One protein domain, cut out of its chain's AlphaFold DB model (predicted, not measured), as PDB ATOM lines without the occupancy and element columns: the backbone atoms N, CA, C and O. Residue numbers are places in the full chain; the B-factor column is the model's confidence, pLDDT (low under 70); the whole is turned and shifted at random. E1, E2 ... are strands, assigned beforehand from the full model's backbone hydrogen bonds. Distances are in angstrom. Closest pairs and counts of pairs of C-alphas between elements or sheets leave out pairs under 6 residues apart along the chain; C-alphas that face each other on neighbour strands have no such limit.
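What this domain is: This is residues 47 to 100 of the 100 residues of an uncharacterized protein of Haloquadratum walsbyi J07HQW2 (UniProt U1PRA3). A small, strongly twisted sheet of three strands, E2, E3 and E4, makes the main body, and a separate two-strand ribbon of E1 and E5 is set crosswise beyond one end of it. A long loop, residues 77 to 90, swings out from E4 and comes back to E5, and after E5 the last residues, 95 to 100, run away from the sheet as a tail. The printed part has 54 residues with no named helix and five named strands, E1 to E5 along the chain; the class is all strand, though under half of the residues, 25 of 54, are in named elements. The larger sheet has the order E2, E3, E4 and the smaller E1, E5, both antiparallel. The whole is only just compact, close to loose, with a radius of gyration of the C-alphas of 12.0 A, and only just elongated, with spans of 39 by 26 by 20 A.

How they stand to each other: Begin with the inner strand E3, residues 63 to 68, between the edge strands E2, residues 55 to 60, and E4, residues 72 to 76. Together they form a meander, each strand the antiparallel neighbour of the one before. In the hairpin of E2 and E3, at 151 degrees between directions, look at N 58 and O 65, 2.9 A apart and within hydrogen-bond range. In the hairpin of E3 and E4, at 146 degrees, N 66 and O 74 are within range at 2.8 A. Now move to E1, residues 47 to 50, and E5, residues 91 to 94, antiparallel neighbours at 168 degrees; N 50 and O 91 are within range at 2.8 A, and the facing C-alphas of Ser 47 and Lys 94 are 4.1 A apart. E1 and E4 are apart, as are E3 and E5; E2 and E5 are only just apart, their closest C-alphas 8.1 A from each other.

Where its parts are: Find C-alpha 63 at (-29.941, 30.812, -38.701); from there E3 runs 15.7 A to C-alpha 68 at (-23.307, 35.731, -51.999). E2 spans 14.7 A and E4 12.4 A. E1 begins at C-alpha 47, (-24.892, 49.850, -48.025), and spans 10.1 A; E5 spans 9.9 A and ends at C-alpha 94, (-27.753, 48.061, -45.620).

The domain as a whole: The printed part has no cut and ends at Glu 100, the chain's last residue. The two C-alphas farthest apart, those of Glu 85 and Glu 100, are 39.5 A from each other. The link from E4 to E5 is long, 14 residues; the other three links are tight. Mean pLDDT of the printed part is 75.1; look for values under 70 at residues 52 to 53, 82 to 87 and 97 to 100.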
ATOM      1  N   SER A  47     -23.910  50.576 -47.225       80.44
ATOM      2  CA  SER A  47     -24.892  49.850 -48.025       80.44
ATOM      3  C   SER A  47     -24.353  49.556 -49.407       80.44
ATOM      4  O   SER A  47     -23.714  50.417 -50.012       80.44
ATOM      5  N   PHE A  48     -24.691  48.391 -49.939       78.25
ATOM      6  CA  PHE A  48     -24.367  48.013 -51.305       78.25
ATOM      7  C   PHE A  48     -25.530  47.263 -51.951       78.25
ATOM      8  O   PHE A  48     -26.405  46.707 -51.285       78.25
ATOM      9  N   ILE A  49     -25.532  47.267 -53.281       77.81
ATOM     10  CA  ILE A  49     -26.516  46.547 -54.080       77.81
ATOM     11  C   ILE A  49     -25.801  45.421 -54.814       77.81
ATOM     12  O   ILE A  49     -24.834  45.659 -55.536       77.81
ATOM     13  N   TYR A  50     -26.316  44.208 -54.658       78.06
ATOM     14  CA  TYR A  50     -25.884  43.034 -55.394       78.06
ATOM     15  C   TYR A  50     -26.905  42.733 -56.495       78.06
ATOM     16  O   TYR A  50     -28.052  42.398 -56.213       78.06
ATOM     17  N   VAL A  51     -26.503  42.921 -57.755       73.56
ATOM     18  CA  VAL A  51     -27.361  42.742 -58.948       73.56
ATOM     19  C   VAL A  51     -26.983  41.508 -59.772       73.56
ATOM     20  O   VAL A  51     -27.476  41.334 -60.882       73.56
ATOM     21  N   GLN A  52     -26.057  40.685 -59.274       69.88
ATOM     22  CA  GLN A  52     -25.636  39.463 -59.951       69.88
ATOM     23  C   GLN A  52     -26.479  38.274 -59.490       69.88
ATOM     24  O   GLN A  52     -26.879  38.194 -58.330       69.88
ATOM     25  N   SER A  53     -26.706  37.341 -60.410       69.44
ATOM     26  CA  SER A  53     -27.183  35.993 -60.104       69.44
ATOM     27  C   SER A  53     -26.164  35.270 -59.211       69.44
ATOM     28  O   SER A  53     -24.961  35.522 -59.327       69.44
ATOM     29  N   GLY A  54     -26.629  34.363 -58.350       70.75
ATOM     30  CA  GLY A  54     -25.776  33.679 -57.367       70.75
ATOM     31  C   GLY A  54     -25.837  34.312 -55.978       70.75
ATOM     32  O   GLY A  54     -24.818  34.466 -55.306       70.75
ATOM     33  N   PHE A  55     -27.027  34.738 -55.565       76.00
ATOM     34  CA  PHE A  55     -27.332  34.863 -54.148       76.00
ATOM     35  C   PHE A  55     -28.350  33.774 -53.799       76.00
ATOM     36  O   PHE A  55     -29.244  33.486 -54.595       76.00
ATOM     37  N   GLU A  56     -28.203  33.173 -52.628       79.06
ATOM     38  CA  GLU A  56     -29.102  32.133 -52.124       79.06
ATOM     39  C   GLU A  56     -29.439  32.426 -50.661       79.06
ATOM     40  O   GLU A  56     -28.628  32.997 -49.924       79.06
ATOM     41  N   PHE A  57     -30.661  32.081 -50.252       79.25
ATOM     42  CA  PHE A  57     -31.073  32.124 -48.852       79.25
ATOM     43  C   PHE A  57     -30.963  30.715 -48.276       79.25
ATOM     44  O   PHE A  57     -31.801  29.859 -48.537       79.25
ATOM     45  N   ASP A  58     -29.937  30.485 -47.467       78.00
ATOM     46  CA  ASP A  58     -29.677  29.203 -46.822       78.00
ATOM     47  C   ASP A  58     -30.089  29.224 -45.350       78.00
ATOM     48  O   ASP A  58     -30.110  30.269 -44.696       78.00
ATOM     49  N   LYS A  59     -30.349  28.045 -44.776       76.44
ATOM     50  CA  LYS A  59     -30.404  27.859 -43.318       76.44
ATOM     51  C   LYS A  59     -29.157  27.115 -42.858       76.44
ATOM     52  O   LYS A  59     -29.051  25.904 -43.040       76.44
ATOM     53  N   LYS A  60     -28.230  27.821 -42.209       77.44
ATOM     54  CA  LYS A  60     -27.033  27.234 -41.586       77.44
ATOM     55  C   LYS A  60     -27.179  27.298 -40.067       77.44
ATOM     56  O   LYS A  60     -27.405  28.365 -39.508       77.44
ATOM     57  N   ASN A  61     -27.082  26.151 -39.391       73.00
ATOM     58  CA  ASN A  61     -27.217  26.038 -37.927       73.00
ATOM     59  C   ASN A  61     -28.493  26.685 -37.341       73.00
ATOM     60  O   ASN A  61     -28.467  27.248 -36.250       73.00
ATOM     61  N   GLY A  62     -29.618  26.626 -38.061       75.19
ATOM     62  CA  GLY A  62     -30.886  27.225 -37.620       75.19
ATOM     63  C   GLY A  62     -30.991  28.744 -37.815       75.19
ATOM     64  O   GLY A  62     -32.058  29.301 -37.565       75.19
ATOM     65  N   GLN A  63     -29.939  29.403 -38.309       80.06
ATOM     66  CA  GLN A  63     -29.941  30.812 -38.701       80.06
ATOM     67  C   GLN A  63     -30.050  30.938 -40.224       80.06
ATOM     68  O   GLN A  63     -29.399  30.202 -40.969       80.06
ATOM     69  N   THR A  64     -30.868  31.877 -40.702       84.38
ATOM     70  CA  THR A  64     -30.908  32.203 -42.130       84.38
ATOM     71  C   THR A  64     -29.668  33.005 -42.518       84.38
ATOM     72  O   THR A  64     -29.302  33.969 -41.848       84.38
ATOM     73  N   VAL A  65     -29.030  32.620 -43.614       86.44
ATOM     74  CA  VAL A  65     -27.843  33.256 -44.176       86.44
ATOM     75  C   VAL A  65     -28.121  33.612 -45.632       86.44
ATOM     76  O   VAL A  65     -28.677  32.812 -46.377       86.44
ATOM     77  N   LEU A  66     -27.736  34.819 -46.034       86.00
ATOM     78  CA  LEU A  66     -27.632  35.213 -47.433       86.00
ATOM     79  C   LEU A  66     -26.233  34.870 -47.931       86.00
ATOM     80  O   LEU A  66     -25.264  35.546 -47.582       86.00
ATOM     81  N   SER A  67     -26.149  33.833 -48.748       84.38
ATOM     82  CA  SER A  67     -24.921  33.390 -49.395       84.38
ATOM     83  C   SER A  67     -24.729  34.203 -50.675       84.38
ATOM     84  O   SER A  67     -25.541  34.104 -51.590       84.38
ATOM     85  N   LEU A  68     -23.682  35.026 -50.767       83.44
ATOM     86  CA  LEU A  68     -23.307  35.731 -51.999       83.44
ATOM     87  C   LEU A  68     -22.130  34.989 -52.638       83.44
ATOM     88  O   LEU A  68     -21.006  35.116 -52.147       83.44
ATOM     89  N   SER A  69     -22.345  34.266 -53.748       76.94
ATOM     90  CA  SER A  69     -21.397  33.262 -54.281       76.94
ATOM     91  C   SER A  69     -19.952  33.744 -54.495       76.94
ATOM     92  O   SER A  69     -19.043  32.925 -54.598       76.94
ATOM     93  N   LYS A  70     -19.718  35.057 -54.611       73.31
ATOM     94  CA  LYS A  70     -18.391  35.654 -54.863       73.31
ATOM     95  C   LYS A  70     -17.893  36.591 -53.760       73.31
ATOM     96  O   LYS A  70     -16.867  37.234 -53.956       73.31
ATOM     97  N   LEU A  71     -18.633  36.740 -52.664       77.19
ATOM     98  CA  LEU A  71     -18.329  37.735 -51.634       77.19
ATOM     99  C   LEU A  71     -18.254  37.104 -50.249       77.19
ATOM    100  O   LEU A  71     -17.165  36.991 -49.695       77.19
ATOM    101  N   ALA A  72     -19.403  36.749 -49.683       80.25
ATOM    102  CA  ALA A  72     -19.503  36.323 -48.298       80.25
ATOM    103  C   ALA A  72     -20.878  35.722 -48.006       80.25
ATOM    104  O   ALA A  72     -21.853  35.975 -48.714       80.25
ATOM    105  N   ASP A  73     -20.929  35.016 -46.886       84.69
ATOM    106  CA  ASP A  73     -22.148  34.598 -46.216       84.69
ATOM    107  C   ASP A  73     -22.527  35.660 -45.176       84.69
ATOM    108  O   ASP A  73     -21.737  35.975 -44.284       84.69
ATOM    109  N   ILE A  74     -23.728  36.228 -45.286       83.81
ATOM    110  CA  ILE A  74     -24.221  37.285 -44.396       83.81
ATOM    111  C   ILE A  74     -25.365  36.720 -43.546       83.81
ATOM    112  O   ILE A  74     -26.398  36.353 -44.106       83.81
ATOM    113  N   PRO A  75     -25.243  36.652 -42.208       83.12
ATOM    114  CA  PRO A  75     -26.342  36.209 -41.359       83.12
ATOM    115  C   PRO A  75     -27.491  37.221 -41.409       83.12
ATOM    116  O   PRO A  75     -27.281  38.424 -41.253       83.12
ATOM    117  N   LEU A  76     -28.713  36.734 -41.611       79.75
ATOM    118  CA  LEU A  76     -29.914  37.554 -41.716       79.75
ATOM    119  C   LEU A  76     -30.963  37.153 -40.682       79.75
ATOM    120  O   LEU A  76     -31.158  35.980 -40.370       79.75
ATOM    121  N   THR A  77     -31.709  38.155 -40.222       78.06
ATOM    122  CA  THR A  77     -32.992  37.943 -39.547       78.06
ATOM    123  C   THR A  77     -34.101  38.214 -40.557       78.06
ATOM    124  O   THR A  77     -34.239  39.333 -41.052       78.06
ATOM    125  N   ILE A  78     -34.871  37.185 -40.905       73.06
ATOM    126  CA  ILE A  78     -35.976  37.313 -41.855       73.06
ATOM    127  C   ILE A  78     -37.219  37.820 -41.119       73.06
ATOM    128  O   ILE A  78     -37.735  37.155 -40.227       73.06
ATOM    129  N   HIS A  79     -37.740  38.971 -41.544       76.44
ATOM    130  CA  HIS A  79     -39.011  39.511 -41.046       76.44
ATOM    131  C   HIS A  79     -40.236  39.066 -41.863       76.44
ATOM    132  O   HIS A  79     -41.365  39.188 -41.395       76.44
ATOM    133  N   ARG A  80     -40.035  38.576 -43.091       75.50
ATOM    134  CA  ARG A  80     -41.088  38.054 -43.969       75.50
ATOM    135  C   ARG A  80     -40.539  36.897 -44.788       75.50
ATOM    136  O   ARG A  80     -39.480  37.051 -45.384       75.50
ATOM    137  N   GLU A  81     -41.274  35.794 -44.849       70.00
ATOM    138  CA  GLU A  81     -40.902  34.657 -45.689       70.00
ATOM    139  C   GLU A  81     -40.768  35.091 -47.154       70.00
ATOM    140  O   GLU A  81     -41.645  35.756 -47.717       70.00
ATOM    141  N   VAL A  82     -39.625  34.761 -47.746       68.75
ATOM    142  CA  VAL A  82     -39.355  34.951 -49.170       68.75
ATOM    143  C   VAL A  82     -39.713  33.629 -49.831       68.75
ATOM    144  O   VAL A  82     -39.168  32.605 -49.439       68.75
ATOM    145  N   SER A  83     -40.660  33.639 -50.770       69.88
ATOM    146  CA  SER A  83     -41.058  32.406 -51.461       69.88
ATOM    147  C   SER A  83     -39.884  31.871 -52.292       69.88
ATOM    148  O   SER A  83     -39.220  32.650 -52.978       69.88
ATOM    149  N   ASP A  84     -39.650  30.560 -52.278       67.12
ATOM    150  CA  ASP A  84     -38.595  29.911 -53.076       67.12
ATOM    151  C   ASP A  84     -38.869  29.965 -54.594       67.12
ATOM    152  O   ASP A  84     -37.978  29.753 -55.410       67.12
ATOM    153  N   GLU A  85     -40.104  30.284 -54.994       69.38
ATOM    154  CA  GLU A  85     -40.530  30.357 -56.400       69.38
ATOM    155  C   GLU A  85     -40.221  31.705 -57.081       69.38
ATOM    156  O   GLU A  85     -40.594  31.915 -58.239       69.38
ATOM    157  N   VAL A  86     -39.578  32.652 -56.386       68.38
ATOM    158  CA  VAL A  86     -39.330  33.999 -56.927       68.38
ATOM    159  C   VAL A  86     -37.896  34.140 -57.432       68.38
ATOM    160  O   VAL A  86     -36.940  34.052 -56.666       68.38
ATOM    161  N   ASP A  87     -37.747  34.469 -58.716       69.31
ATOM    162  CA  ASP A  87     -36.468  34.909 -59.278       69.31
ATOM    163  C   ASP A  87     -36.131  36.306 -58.738       69.31
ATOM    164  O   ASP A  87     -36.680  37.333 -59.161       69.31
ATOM    165  N   VAL A  88     -35.261  36.352 -57.733       71.31
ATOM    166  CA  VAL A  88     -34.798  37.612 -57.161       71.31
ATOM    167  C   VAL A  88     -33.704  38.184 -58.075       71.31
ATOM    168  O   VAL A  88     -32.682  37.575 -58.358       71.31
ATOM    169  N   LYS A  89     -33.912  39.401 -58.577       73.06
ATOM    170  CA  LYS A  89     -32.983  40.026 -59.546       73.06
ATOM    171  C   LYS A  89     -31.924  40.906 -58.895       73.06
ATOM    172  O   LYS A  89     -30.979  41.346 -59.546       73.06
ATOM    173  N   LYS A  90     -32.146  41.265 -57.633       76.94
ATOM    174  CA  LYS A  90     -31.354  42.257 -56.916       76.94
ATOM    175  C   LYS A  90     -31.560  42.103 -55.419       76.94
ATOM    176  O   LYS A  90     -32.696  42.066 -54.954       76.94
ATOM    177  N   VAL A  91     -30.461  42.165 -54.679       79.25
ATOM    178  CA  VAL A  91     -30.456  42.295 -53.223       79.25
ATOM    179  C   VAL A  91     -29.842  43.641 -52.847       79.25
ATOM    180  O   VAL A  91     -28.848  44.072 -53.428       79.25
ATOM    181  N   SER A  92     -30.453  44.338 -51.893       80.56
ATOM    182  CA  SER A  92     -29.900  45.558 -51.305       80.56
ATOM    183  C   SER A  92     -29.573  45.272 -49.852       80.56
ATOM    184  O   SER A  92     -30.480  44.988 -49.074       80.56
ATOM    185  N   VAL A  93     -28.297  45.358 -49.490       80.31
ATOM    186  CA  VAL A  93     -27.835  45.162 -48.116       80.31
ATOM    187  C   VAL A  93     -27.485  46.526 -47.540       80.31
ATOM    188  O   VAL A  93     -26.749  47.298 -48.157       80.31
ATOM    189  N   LYS A  94     -28.037  46.839 -46.371       82.19
ATOM    190  CA  LYS A  94     -27.753  48.061 -45.620       82.19
ATOM    191  C   LYS A  94     -27.420  47.661 -44.191       82.19
ATOM    192  O   LYS A  94     -28.218  46.994 -43.544       82.19
ATOM    193  N   GLU A  95     -26.263  48.089 -43.719       79.88
ATOM    194  CA  GLU A  95     -25.943  48.088 -42.302       79.88
ATOM    195  C   GLU A  95     -26.650  49.286 -41.655       79.88
ATOM    196  O   GLU A  95     -26.527  50.437 -42.096       79.88
ATOM    197  N   GLU A  96     -27.456  48.998 -40.638       76.00
ATOM    198  CA  GLU A  96     -28.119  50.014 -39.833       76.00
ATOM    199  C   GLU A  96     -27.149  50.501 -38.756       76.00
ATOM    200  O   GLU A  96     -26.434  49.711 -38.141       76.00
ATOM    201  N   THR A  97     -27.122  51.808 -38.507       63.25
ATOM    202  CA  THR A  97     -26.443  52.343 -37.327       63.25
ATOM    203  C   THR A  97     -27.284  51.969 -36.113       63.25
ATOM    204  O   THR A  97     -28.369  52.523 -35.936       63.25
ATOM    205  N   THR A  98     -26.812  51.040 -35.282       58.31
ATOM    206  CA  THR A  98     -27.284  50.941 -33.898       58.31
ATOM    207  C   THR A  98     -26.989  52.286 -33.252       58.31
ATOM    208  O   THR A  98     -25.825  52.629 -33.065       58.31
ATOM    209  N   GLY A  99     -28.025  53.104 -33.064       49.25
ATOM    210  CA  GLY A  99     -27.879  54.412 -32.444       49.25
ATOM    211  C   GLY A  99     -27.378  54.238 -31.016       49.25
ATOM    212  O   GLY A  99     -28.071  53.628 -30.205       49.25
ATOM    213  N   GLU A 100     -26.183  54.750 -30.750       41.94
ATOM    214  CA  GLU A 100     -25.775  55.224 -29.425       41.94
ATOM    215  C   GLU A 100     -25.978  56.741 -29.372       41.94
ATOM    216  O   GLU A 100     -25.731  57.404 -30.413       41.94
TER     217      GLU A 100